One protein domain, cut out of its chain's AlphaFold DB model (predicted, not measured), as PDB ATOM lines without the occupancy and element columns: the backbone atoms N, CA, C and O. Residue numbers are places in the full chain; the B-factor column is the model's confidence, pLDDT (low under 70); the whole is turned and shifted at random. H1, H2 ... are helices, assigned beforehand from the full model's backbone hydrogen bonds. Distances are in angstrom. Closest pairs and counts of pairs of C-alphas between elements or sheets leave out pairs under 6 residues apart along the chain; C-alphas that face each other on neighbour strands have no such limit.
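This is residues 30 to 72 and 84 to 128 of the 129 residues of an uncharacterized protein of Gluconobacter cerinus (UniProt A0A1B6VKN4). Two long helices, H2 and H3, cross as an X near their middles; H4 packs across both on one side of the crossing, and H1 spans another side, from the end of H3 toward the beginning of H2. Residues 84 to 89, of which 86 to 89 belong to H3, stick out. The printed part has 88 residues with four named helices, in the order H1, H2, H3, H4, and no named strand; its class is all helix. It is compact, with a radius of gyration of the C-alphas of 13.0 A and spans of 37 by 29 by 20 A.

Look first at H2, residues 47 to 68, and H3, residues 86 to 107: they touch about perpendicular, at 82 degrees, with the C-alphas of Ala 58 and Asn 94 closest, 5.3 A apart. H3 is the hub. Residues 97 to 105 of H3 touch H4, residues 113 to 126, at a steep tilt of 59 degrees, opposite ways; the closest C-alphas, of Met 101 and Ala 116, are 7.2 A apart. H4 touches H2 at a steep tilt of 65 degrees, the same way, closest at C-alphas 117 and 61, 5.6 A apart. H1, residues 35 to 44, touches H3 about perpendicular, at 75 degrees, with C-alphas 35 and 105 closest, 4.8 A apart. H1 and H2 are close but not clearly touching. The helix packing is mostly crossed, with no touching pair at a shallow tilt. In H1, H2, H3 and H4 every O i to N i+4 pair is within hydrogen-bond range.

Find C-alpha 47 at (-21.582, -11.209, -0.609); from there H2 runs 31.8 A to C-alpha 68. H3 runs 31.4 A, from residue 86 to 107. H1 begins at C-alpha 35, (-17.062, 7.710, -4.427), and measures 14.4 A; H4, 20.0 A long, ends at C-alpha 126, (-37.087, 17.723, -1.259).

The farthest C-alphas, of Gln 44 and Asn 71, are 39.2 A apart. Residues 73 to 83 are not printed, and C-alphas 72 and 84 stand 21.8 A apart across this cut. The links H1 to H2 and H3 to H4 are tight. Mean pLDDT of the printed part is 72.4; look for values under 70 at, among others, residues 63 to 72, 84 to 94 and 125 to 128.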
ATOM      1  N   GLY A  30     -13.938   5.531   5.079       56.81
ATOM      2  CA  GLY A  30     -14.110   6.781   5.825       56.81
ATOM      3  C   GLY A  30     -14.822   7.861   4.997       56.81
ATOM      4  O   GLY A  30     -14.640   7.939   3.788       56.81
ATOM      5  N   GLY A  31     -15.554   8.776   5.643       60.62
ATOM      6  CA  GLY A  31     -16.246   9.883   4.956       60.62
ATOM      7  C   GLY A  31     -15.343  10.829   4.145       60.62
ATOM      8  O   GLY A  31     -15.850  11.588   3.329       60.62
ATOM      9  N   GLY A  32     -14.021  10.781   4.349       70.81
ATOM     10  CA  GLY A  32     -13.023  11.505   3.551       70.81
ATOM     11  C   GLY A  32     -12.570  10.784   2.275       70.81
ATOM     12  O   GLY A  32     -11.729  11.316   1.558       70.81
ATOM     13  N   GLN A  33     -13.079   9.582   2.001       82.81
ATOM     14  CA  GLN A  33     -12.806   8.853   0.764       82.81
ATOM     15  C   GLN A  33     -13.719   9.314  -0.372       82.81
ATOM     16  O   GLN A  33     -14.802   9.852  -0.139       82.81
ATOM     17  N   THR A  34     -13.270   9.092  -1.603       89.06
ATOM     18  CA  THR A  34     -14.042   9.382  -2.810       89.06
ATOM     19  C   THR A  34     -15.051   8.276  -3.108       89.06
ATOM     20  O   THR A  34     -14.900   7.124  -2.693       89.06
ATOM     21  N   CYS A  35     -16.080   8.628  -3.869       89.81
ATOM     22  CA  CYS A  35     -17.062   7.710  -4.427       89.81
ATOM     23  C   CYS A  35     -16.413   6.601  -5.270       89.81
ATOM     24  O   CYS A  35     -16.895   5.473  -5.265       89.81
ATOM     25  N   GLU A  36     -15.287   6.875  -5.933       88.81
ATOM     26  CA  GLU A  36     -14.496   5.870  -6.650       88.81
ATOM     27  C   GLU A  36     -14.051   4.725  -5.731       88.81
ATOM     28  O   GLU A  36     -14.203   3.560  -6.091       88.81
ATOM     29  N   ILE A  37     -13.572   5.035  -4.519       84.12
ATOM     30  CA  ILE A  37     -13.156   4.013  -3.549       84.12
ATOM     31  C   ILE A  37     -14.364   3.180  -3.100       84.12
ATOM     32  O   ILE A  37     -14.253   1.959  -2.972       84.12
ATOM     33  N   PHE A  38     -15.529   3.812  -2.919       85.25
ATOM     34  CA  PHE A  38     -16.780   3.115  -2.608       85.25
ATOM     35  C   PHE A  38     -17.180   2.120  -3.701       85.25
ATOM     36  O   PHE A  38     -17.388   0.943  -3.406       85.25
ATOM     37  N   ILE A  39     -17.208   2.555  -4.962       86.88
ATOM     38  CA  ILE A  39     -17.571   1.691  -6.093       86.88
ATOM     39  C   ILE A  39     -16.547   0.573  -6.286       86.88
ATOM     40  O   ILE A  39     -16.924  -0.582  -6.478       86.88
ATOM     41  N   HIS A  40     -15.253   0.880  -6.182       85.88
ATOM     42  CA  HIS A  40     -14.205  -0.129  -6.283       85.88
ATOM     43  C   HIS A  40     -14.342  -1.210  -5.200       85.88
ATOM     44  O   HIS A  40     -14.287  -2.402  -5.508       85.88
ATOM     45  N   SER A  41     -14.606  -0.797  -3.956       82.50
ATOM     46  CA  SER A  41     -14.836  -1.713  -2.834       82.50
ATOM     47  C   SER A  41     -16.090  -2.566  -3.046       82.50
ATOM     48  O   SER A  41     -16.046  -3.771  -2.819       82.50
ATOM     49  N   GLU A  42     -17.193  -1.989  -3.545       80.81
ATOM     50  CA  GLU A  42     -18.399  -2.759  -3.888       80.81
ATOM     51  C   GLU A  42     -18.137  -3.797  -4.988       80.81
ATOM     52  O   GLU A  42     -18.692  -4.895  -4.947       80.81
ATOM     53  N   MET A  43     -17.313  -3.471  -5.986       81.44
ATOM     54  CA  MET A  43     -17.034  -4.370  -7.108       81.44
ATOM     55  C   MET A  43     -16.159  -5.567  -6.717       81.44
ATOM     56  O   MET A  43     -16.311  -6.634  -7.312       81.44
ATOM     57  N   GLN A  44     -15.262  -5.398  -5.741       77.31
ATOM     58  CA  GLN A  44     -14.348  -6.448  -5.272       77.31
ATOM     59  C   GLN A  44     -14.896  -7.262  -4.097       77.31
ATOM     60  O   GLN A  44     -14.436  -8.376  -3.861       77.31
ATOM     61  N   ALA A  45     -15.877  -6.727  -3.372       75.44
ATOM     62  CA  ALA A  45     -16.464  -7.387  -2.220       75.44
ATOM     63  C   ALA A  45     -17.224  -8.671  -2.600       75.44
ATOM     64  O   ALA A  45     -18.024  -8.701  -3.542       75.44
ATOM     65  N   ASP A  46     -17.036  -9.727  -1.810       78.38
ATOM     66  CA  ASP A  46     -17.944 -10.872  -1.800       78.38
ATOM     67  C   ASP A  46     -19.305 -10.505  -1.167       78.38
ATOM     68  O   ASP A  46     -19.551  -9.370  -0.754       78.38
ATOM     69  N   ALA A  47     -20.232 -11.463  -1.109       73.38
ATOM     70  CA  ALA A  47     -21.582 -11.209  -0.609       73.38
ATOM     71  C   ALA A  47     -21.622 -10.723   0.855       73.38
ATOM     72  O   ALA A  47     -22.479  -9.907   1.194       73.38
ATOM     73  N   GLU A  48     -20.719 -11.197   1.715       68.50
ATOM     74  CA  GLU A  48     -20.672 -10.803   3.127       68.50
ATOM     75  C   GLU A  48     -20.099  -9.390   3.274       68.50
ATOM     76  O   GLU A  48     -20.678  -8.539   3.956       68.50
ATOM     77  N   HIS A  49     -19.025  -9.100   2.540       70.38
ATOM     78  CA  HIS A  49     -18.408  -7.780   2.505       70.38
ATOM     79  C   HIS A  49     -19.327  -6.717   1.893       70.38
ATOM     80  O   HIS A  49     -19.359  -5.584   2.379       70.38
ATOM     81  N   LYS A  50     -20.141  -7.074   0.890       72.81
ATOM     82  CA  LYS A  50     -21.171  -6.178   0.343       72.81
ATOM     83  C   LYS A  50     -22.192  -5.791   1.403       72.81
ATOM     84  O   LYS A  50     -22.447  -4.607   1.585       72.81
ATOM     85  N   LEU A  51     -22.719  -6.759   2.152       69.81
ATOM     86  CA  LEU A  51     -23.680  -6.482   3.225       69.81
ATOM     87  C   LEU A  51     -23.080  -5.584   4.317       69.81
ATOM     88  O   LEU A  51     -23.755  -4.680   4.814       69.81
ATOM     89  N   ALA A  52     -21.813  -5.803   4.675       67.12
ATOM     90  CA  ALA A  52     -21.107  -4.952   5.626       67.12
ATOM     91  C   ALA A  52     -20.943  -3.514   5.100       67.12
ATOM     92  O   ALA A  52     -21.154  -2.555   5.846       67.12
ATOM     93  N   LEU A  53     -20.624  -3.359   3.813       70.69
ATOM     94  CA  LEU A  53     -20.473  -2.065   3.157       70.69
ATOM     95  C   LEU A  53     -21.807  -1.305   3.051       70.69
ATOM     96  O   LEU A  53     -21.863  -0.112   3.358       70.69
ATOM     97  N   GLU A  54     -22.895  -1.998   2.712       76.56
ATOM     98  CA  GLU A  54     -24.253  -1.441   2.701       76.56
ATOM     99  C   GLU A  54     -24.687  -0.975   4.100       76.56
ATOM    100  O   GLU A  54     -25.191   0.138   4.275       76.56
ATOM    101  N   ALA A  55     -24.447  -1.799   5.125       69.62
ATOM    102  CA  ALA A  55     -24.748  -1.440   6.508       69.62
ATOM    103  C   ALA A  55     -23.926  -0.229   6.974       69.62
ATOM    104  O   ALA A  55     -24.453   0.651   7.663       69.62
ATOM    105  N   TYR A  56     -22.653  -0.163   6.577       71.56
ATOM    106  CA  TYR A  56     -21.776   0.954   6.892       71.56
ATOM    107  C   TYR A  56     -22.268   2.254   6.251       71.56
ATOM    108  O   TYR A  56     -22.445   3.243   6.963       71.56
ATOM    109  N   ILE A  57     -22.525   2.269   4.936       74.75
ATOM    110  CA  ILE A  57     -22.903   3.503   4.236       74.75
ATOM    111  C   ILE A  57     -24.267   4.019   4.704       74.75
ATOM    112  O   ILE A  57     -24.419   5.216   4.955       74.75
ATOM    113  N   ALA A  58     -25.227   3.116   4.935       74.56
ATOM    114  CA  ALA A  58     -26.520   3.466   5.509       74.56
ATOM    115  C   ALA A  58     -26.374   4.050   6.922       74.56
ATOM    116  O   ALA A  58     -26.995   5.065   7.248       74.56
ATOM    117  N   GLY A  59     -25.524   3.441   7.756       69.38
ATOM    118  CA  GLY A  59     -25.231   3.914   9.108       69.38
ATOM    119  C   GLY A  59     -24.546   5.281   9.126       69.38
ATOM    120  O   GLY A  59     -24.978   6.169   9.863       69.38
ATOM    121  N   TYR A  60     -23.524   5.473   8.289       72.12
ATOM    122  CA  TYR A  60     -22.794   6.732   8.162       72.12
ATOM    123  C   TYR A  60     -23.709   7.866   7.690       72.12
ATOM    124  O   TYR A  60     -23.774   8.909   8.341       72.12
ATOM    125  N   ALA A  61     -24.470   7.650   6.615       72.50
ATOM    126  CA  ALA A  61     -25.409   8.641   6.099       72.50
ATOM    127  C   ALA A  61     -26.481   8.998   7.135       72.50
ATOM    128  O   ALA A  61     -26.712  10.176   7.401       72.50
ATOM    129  N   SER A  62     -27.073   7.995   7.791       71.94
ATOM    130  CA  SER A  62     -28.083   8.206   8.836       71.94
ATOM    131  C   SER A  62     -27.541   9.016  10.018       71.94
ATOM    132  O   SER A  62     -28.231   9.904  10.529       71.94
ATOM    133  N   ALA A  63     -26.309   8.735  10.455       65.88
ATOM    134  CA  ALA A  63     -25.655   9.469  11.533       65.88
ATOM    135  C   ALA A  63     -25.365  10.924  11.130       65.88
ATOM    136  O   ALA A  63     -25.729  11.843  11.863       65.88
ATOM    137  N   SER A  64     -24.786  11.136   9.947       67.00
ATOM    138  CA  SER A  64     -24.496  12.465   9.397       67.00
ATOM    139  C   SER A  64     -25.765  13.305   9.221       67.00
ATOM    140  O   SER A  64     -25.809  14.447   9.670       67.00
ATOM    141  N   ILE A  65     -26.831  12.735   8.651       64.75
ATOM    142  CA  ILE A  65     -28.133  13.400   8.477       64.75
ATOM    143  C   ILE A  65     -28.743  13.789   9.825       64.75
ATOM    144  O   ILE A  65     -29.197  14.919  10.002       64.75
ATOM    145  N   SER A  66     -28.683  12.891  10.809       61.75
ATOM    146  CA  SER A  66     -29.200  13.174  12.152       61.75
ATOM    147  C   SER A  66     -28.429  14.295  12.854       61.75
ATOM    148  O   SER A  66     -29.015  15.051  13.623       61.75
ATOM    149  N   MET A  67     -27.133  14.446  12.570       52.75
ATOM    150  CA  MET A  67     -26.333  15.566  13.074       52.75
ATOM    151  C   MET A  67     -26.635  16.893  12.357       52.75
ATOM    152  O   MET A  67     -26.482  17.948  12.969       52.75
ATOM    153  N   MET A  68     -27.079  16.859  11.095       51.69
ATOM    154  CA  MET A  68     -27.453  18.053  10.319       51.69
ATOM    155  C   MET A  68     -28.839  18.611  10.687       51.69
ATOM    156  O   MET A  68     -29.104  19.785  10.432       51.69
ATOM    157  N   ASN A  69     -29.702  17.815  11.332       48.12
ATOM    158  CA  ASN A  69     -31.061  18.210  11.712       48.12
ATOM    159  C   ASN A  69     -31.356  17.974  13.208       48.12
ATOM    160  O   ASN A  69     -32.170  17.127  13.577       48.12
ATOM    161  N   PHE A  70     -30.721  18.758  14.088       36.94
ATOM    162  CA  PHE A  70     -30.893  18.647  15.547       36.94
ATOM    163  C   PHE A  70     -32.327  18.913  16.065       36.94
ATOM    164  O   PHE A  70     -32.570  18.683  17.249       36.94
ATOM    165  N   ASN A  71     -33.271  19.367  15.225       39.41
ATOM    166  CA  ASN A  71     -34.614  19.767  15.667       39.41
ATOM    167  C   ASN A  71     -35.785  18.926  15.126       39.41
ATOM    168  O   ASN A  71     -36.848  18.977  15.740       39.41
ATOM    169  N   GLU A  72     -35.641  18.133  14.056       37.88
ATOM    170  CA  GLU A  72     -36.812  17.453  13.459       37.88
ATOM    171  C   GLU A  72     -36.658  15.942  13.232       37.88
ATOM    172  O   GLU A  72     -37.646  15.264  12.953       37.88
ATOM    173  N   LYS A  84     -41.271  -2.933  15.980       28.64
ATOM    174  CA  LYS A  84     -41.934  -3.675  14.871       28.64
ATOM    175  C   LYS A  84     -42.406  -2.855  13.662       28.64
ATOM    176  O   LYS A  84     -42.192  -3.309  12.548       28.64
ATOM    177  N   GLY A  85     -42.959  -1.650  13.838       28.05
ATOM    178  CA  GLY A  85     -43.354  -0.782  12.704       28.05
ATOM    179  C   GLY A  85     -42.220   0.078  12.129       28.05
ATOM    180  O   GLY A  85     -42.249   0.463  10.968       28.05
ATOM    181  N   LEU A  86     -41.186   0.340  12.933       33.12
ATOM    182  CA  LEU A  86     -40.005   1.111  12.535       33.12
ATOM    183  C   LEU A  86     -38.942   0.266  11.831       33.12
ATOM    184  O   LEU A  86     -38.086   0.823  11.162       33.12
ATOM    185  N   LEU A  87     -38.978  -1.063  11.961       33.00
ATOM    186  CA  LEU A  87     -38.016  -1.939  11.286       33.00
ATOM    187  C   LEU A  87     -38.280  -2.036   9.778       33.00
ATOM    188  O   LEU A  87     -37.321  -2.140   9.023       33.00
ATOM    189  N   SER A  88     -39.539  -1.951   9.330       37.59
ATOM    190  CA  SER A  88     -39.862  -1.894   7.896       37.59
ATOM    191  C   SER A  88     -39.476  -0.543   7.293       37.59
ATOM    192  O   SER A  88     -38.726  -0.517   6.329       37.59
ATOM    193  N   GLN A  89     -39.853   0.573   7.931       45.53
ATOM    194  CA  GLN A  89     -39.479   1.918   7.466       45.53
ATOM    195  C   GLN A  89     -37.960   2.158   7.491       45.53
ATOM    196  O   GLN A  89     -37.427   2.797   6.592       45.53
ATOM    197  N   LYS A  90     -37.238   1.608   8.480       51.59
ATOM    198  CA  LYS A  90     -35.763   1.646   8.520       51.59
ATOM    199  C   LYS A  90     -35.125   0.785   7.441       51.59
ATOM    200  O   LYS A  90     -34.089   1.164   6.908       51.59
ATOM    201  N   LYS A  91     -35.717  -0.370   7.125       56.34
ATOM    202  CA  LYS A  91     -35.231  -1.219   6.037       56.34
ATOM    203  C   LYS A  91     -35.392  -0.503   4.695       56.34
ATOM    204  O   LYS A  91     -34.430  -0.455   3.940       56.34
ATOM    205  N   ASP A  92     -36.543   0.119   4.457       60.44
ATOM    206  CA  ASP A  92     -36.817   0.851   3.217       60.44
ATOM    207  C   ASP A  92     -35.938   2.108   3.091       60.44
ATOM    208  O   ASP A  92     -35.397   2.373   2.020       60.44
ATOM    209  N   ALA A  93     -35.714   2.836   4.192       63.06
ATOM    210  CA  ALA A  93     -34.807   3.984   4.220       63.06
ATOM    211  C   ALA A  93     -33.342   3.580   3.988       63.06
ATOM    212  O   ALA A  93     -32.648   4.235   3.218       63.06
ATOM    213  N   ASN A  94     -32.868   2.489   4.598       68.50
ATOM    214  CA  ASN A  94     -31.504   2.007   4.378       68.50
ATOM    215  C   ASN A  94     -31.296   1.533   2.936       68.50
ATOM    216  O   ASN A  94     -30.271   1.860   2.347       68.50
ATOM    217  N   ILE A  95     -32.267   0.813   2.359       72.75
ATOM    218  CA  ILE A  95     -32.224   0.403   0.947       72.75
ATOM    219  C   ILE A  95     -32.169   1.643   0.050       72.75
ATOM    220  O   ILE A  95     -31.292   1.735  -0.803       72.75
ATOM    221  N   PHE A  96     -33.033   2.633   0.296       79.12
ATOM    222  CA  PHE A  96     -33.019   3.889  -0.451       79.12
ATOM    223  C   PHE A  96     -31.665   4.602  -0.369       79.12
ATOM    224  O   PHE A  96     -31.134   5.002  -1.400       79.12
ATOM    225  N   ILE A  97     -31.093   4.748   0.831       81.00
ATOM    226  CA  ILE A  97     -29.796   5.407   1.031       81.00
ATOM    227  C   ILE A  97     -28.700   4.684   0.247       81.00
ATOM    228  O   ILE A  97     -27.925   5.334  -0.448       81.00
ATOM    229  N   VAL A  98     -28.633   3.356   0.349       81.50
ATOM    230  CA  VAL A  98     -27.622   2.545  -0.343       81.50
ATOM    231  C   VAL A  98     -27.767   2.679  -1.858       81.50
ATOM    232  O   VAL A  98     -26.787   2.979  -2.535       81.50
ATOM    233  N   ASP A  99     -28.979   2.518  -2.393       87.44
ATOM    234  CA  ASP A  99     -29.230   2.614  -3.834       87.44
ATOM    235  C   ASP A  99     -28.962   4.023  -4.368       87.44
ATOM    236  O   ASP A  99     -28.379   4.187  -5.444       87.44
ATOM    237  N   TRP A 100     -29.336   5.050  -3.601       89.62
ATOM    238  CA  TRP A 100     -29.047   6.439  -3.933       89.62
ATOM    239  C   TRP A 100     -27.540   6.688  -3.959       89.62
ATOM    240  O   TRP A 100     -27.035   7.212  -4.947       89.62
ATOM    241  N   MET A 101     -26.815   6.261  -2.920       88.50
ATOM    242  CA  MET A 101     -25.361   6.427  -2.820       88.50
ATOM    243  C   MET A 101     -24.636   5.696  -3.945       88.50
ATOM    244  O   MET A 101     -23.745   6.269  -4.566       88.50
ATOM    245  N   ARG A 102     -25.052   4.467  -4.262       89.69
ATOM    246  CA  ARG A 102     -24.509   3.683  -5.373       89.69
ATOM    247  C   ARG A 102     -24.706   4.401  -6.701       89.69
ATOM    248  O   ARG A 102     -23.744   4.616  -7.435       89.69
ATOM    249  N   ASN A 103     -25.933   4.825  -6.996       92.56
ATOM    250  CA  ASN A 103     -26.227   5.526  -8.240       92.56
ATOM    251  C   ASN A 103     -25.489   6.871  -8.329       92.56
ATOM    252  O   ASN A 103     -24.911   7.186  -9.367       92.56
ATOM    253  N   TYR A 104     -25.467   7.647  -7.246       92.62
ATOM    254  CA  TYR A 104     -24.760   8.923  -7.191       92.62
ATOM    255  C   TYR A 104     -23.256   8.728  -7.422       92.62
ATOM    256  O   TYR A 104     -22.679   9.367  -8.300       92.62
ATOM    257  N   CYS A 105     -22.625   7.794  -6.707       92.12
ATOM    258  CA  CYS A 105     -21.187   7.557  -6.806       92.12
ATOM    259  C   CYS A 105     -20.742   6.990  -8.162       92.12
ATOM    260  O   CYS A 105     -19.622   7.268  -8.582       92.12
ATOM    261  N   ILE A 106     -21.607   6.265  -8.884       93.94
ATOM    262  CA  ILE A 106     -21.336   5.848 -10.273       93.94
ATOM    263  C   ILE A 106     -21.198   7.063 -11.206       93.94
ATOM    264  O   ILE A 106     -20.375   7.046 -12.118       93.94
ATOM    265  N   HIS A 107     -21.991   8.115 -10.988       95.56
ATOM    266  CA  HIS A 107     -22.006   9.307 -11.844       95.56
ATOM    267  C   HIS A 107     -21.042  10.407 -11.377       95.56
ATOM    268  O   HIS A 107     -20.716  11.304 -12.156       95.56
ATOM    269  N   HIS A 108     -20.575  10.331 -10.130       95.06
ATOM    270  CA  HIS A 108     -19.722  11.328  -9.484       95.06
ATOM    271  C   HIS A 108     -18.542  10.669  -8.739       95.06
ATOM    272  O   HIS A 108     -18.437  10.801  -7.517       95.06
ATOM    273  N   PRO A 109     -17.660   9.919  -9.429       92.81
ATOM    274  CA  PRO A 109     -16.622   9.107  -8.781       92.81
ATOM    275  C   PRO A 109     -15.586   9.936  -8.002       92.81
ATOM    276  O   PRO A 109     -15.021   9.460  -7.020       92.81
ATOM    277  N   ASP A 110     -15.359  11.186  -8.397       92.94
ATOM    278  CA  ASP A 110     -14.416  12.117  -7.775       92.94
ATOM    279  C   ASP A 110     -14.966  12.802  -6.512       92.94
ATOM    280  O   ASP A 110     -14.204  13.381  -5.733       92.94
ATOM    281  N   VAL A 111     -16.277  12.715  -6.266       90.00
ATOM    282  CA  VAL A 111     -16.914  13.330  -5.100       90.00
ATOM    283  C   VAL A 111     -16.566  12.565  -3.828       90.00
ATOM    284  O   VAL A 111     -16.590  11.340  -3.776       90.00
ATOM    285  N   VAL A 112     -16.265  13.304  -2.763       88.88
ATOM    286  CA  VAL A 112     -16.030  12.743  -1.431       88.88
ATOM    287  C   VAL A 112     -17.353  12.276  -0.819       88.88
ATOM    288  O   VAL A 112     -18.360  12.978  -0.888       88.88
ATOM    289  N   ILE A 113     -17.357  11.117  -0.165       85.19
ATOM    290  CA  ILE A 113     -18.568  10.480   0.376       85.19
ATOM    291  C   ILE A 113     -19.317  11.393   1.353       85.19
ATOM    292  O   ILE A 113     -20.543  11.446   1.320       85.19
ATOM    293  N   ALA A 114     -18.613  12.169   2.184       79.31
ATOM    294  CA  ALA A 114     -19.250  13.163   3.049       79.31
ATOM    295  C   ALA A 114     -20.066  14.212   2.265       79.31
ATOM    296  O   ALA A 114     -21.144  14.609   2.706       79.31
ATOM    297  N   SER A 115     -19.582  14.638   1.095       84.94
ATOM    298  CA  SER A 115     -20.305  15.556   0.208       84.94
ATOM    299  C   SER A 115     -21.510  14.876  -0.442       84.94
ATOM    300  O   SER A 115     -22.590  15.457  -0.447       84.94
ATOM    301  N   ALA A 116     -21.367  13.626  -0.890       87.94
ATOM    302  CA  ALA A 116     -22.488  12.842  -1.412       87.94
ATOM    303  C   ALA A 116     -23.604  12.659  -0.362       87.94
ATOM    304  O   ALA A 116     -24.783  12.786  -0.677       87.94
ATOM    305  N   VAL A 117     -23.252  12.451   0.911       83.00
ATOM    306  CA  VAL A 117     -24.224  12.364   2.018       83.00
ATOM    307  C   VAL A 117     -24.937  13.694   2.285       83.00
ATOM    308  O   VAL A 117     -26.116  13.707   2.644       83.00
ATOM    309  N   ASN A 118     -24.255  14.823   2.105       80.62
ATOM    310  CA  ASN A 118     -24.887  16.140   2.186       80.62
ATOM    311  C   ASN A 118     -25.883  16.353   1.030       80.62
ATOM    312  O   ASN A 118     -26.978  16.866   1.245       80.62
ATOM    313  N   ASP A 119     -25.561  15.896  -0.179       86.00
ATOM    314  CA  ASP A 119     -26.486  15.951  -1.317       86.00
ATOM    315  C   ASP A 119     -27.693  15.020  -1.128       86.00
ATOM    316  O   ASP A 119     -28.831  15.419  -1.395       86.00
ATOM    317  N   LEU A 120     -27.466  13.821  -0.582       83.94
ATOM    318  CA  LEU A 120     -28.516  12.887  -0.171       83.94
ATOM    319  C   LEU A 120     -29.483  13.547   0.814       83.94
ATOM    320  O   LEU A 120     -30.695  13.430   0.650       83.94
ATOM    321  N   TYR A 121     -28.968  14.272   1.809       77.00
ATOM    322  CA  TYR A 121     -29.797  15.001   2.770       77.00
ATOM    323  C   TYR A 121     -30.752  15.980   2.079       77.00
ATOM    324  O   TYR A 121     -31.957  15.953   2.336       77.00
ATOM    325  N   TYR A 122     -30.248  16.806   1.159       78.12
ATOM    326  CA  TYR A 122     -31.093  17.752   0.429       78.12
ATOM    327  C   TYR A 122     -32.100  17.059  -0.497       78.12
ATOM    328  O   TYR A 122     -33.217  17.556  -0.659       78.12
ATOM    329  N   ASP A 123     -31.741  15.926  -1.106       78.75
ATOM    330  CA  ASP A 123     -32.678  15.137  -1.916       78.75
ATOM    331  C   ASP A 123     -33.791  14.525  -1.050       78.75
ATOM    332  O   ASP A 123     -34.968  14.591  -1.409       78.75
ATOM    333  N   MET A 124     -33.444  14.014   0.134       73.12
ATOM    334  CA  MET A 124     -34.409  13.511   1.113       73.12
ATOM    335  C   MET A 124     -35.376  14.609   1.575       73.12
ATOM    336  O   MET A 124     -36.588  14.398   1.531       73.12
ATOM    337  N   GLN A 125     -34.873  15.806   1.903       68.00
ATOM    338  CA  GLN A 125     -35.715  16.950   2.275       68.00
ATOM    339  C   GLN A 125     -36.688  17.352   1.157       68.00
ATOM    340  O   GLN A 125     -37.868  17.585   1.413       68.00
ATOM    341  N   LYS A 126     -36.227  17.402  -0.102       69.00
ATOM    342  CA  LYS A 126     -37.087  17.723  -1.259       69.00
ATOM    343  C   LYS A 126     -38.206  16.704  -1.464       69.00
ATOM    344  O   LYS A 126     -39.275  17.063  -1.953       69.00
ATOM    345  N   ARG A 127     -37.962  15.443  -1.107       64.81
ATOM    346  CA  ARG A 127     -38.932  14.342  -1.197       64.81
ATOM    347  C   ARG A 127     -39.885  14.276   0.003       64.81
ATOM    348  O   ARG A 127     -40.818  13.479  -0.035       64.81
ATOM    349  N   GLY A 128     -39.684  15.114   1.022       59.41
ATOM    350  CA  GLY A 128     -40.521  15.160   2.221       59.41
ATOM    351  C   GLY A 128     -40.248  14.033   3.221       59.41
ATOM    352  O   GLY A 128     -41.170  13.652   3.942       59.41
TER     353      GLY A 128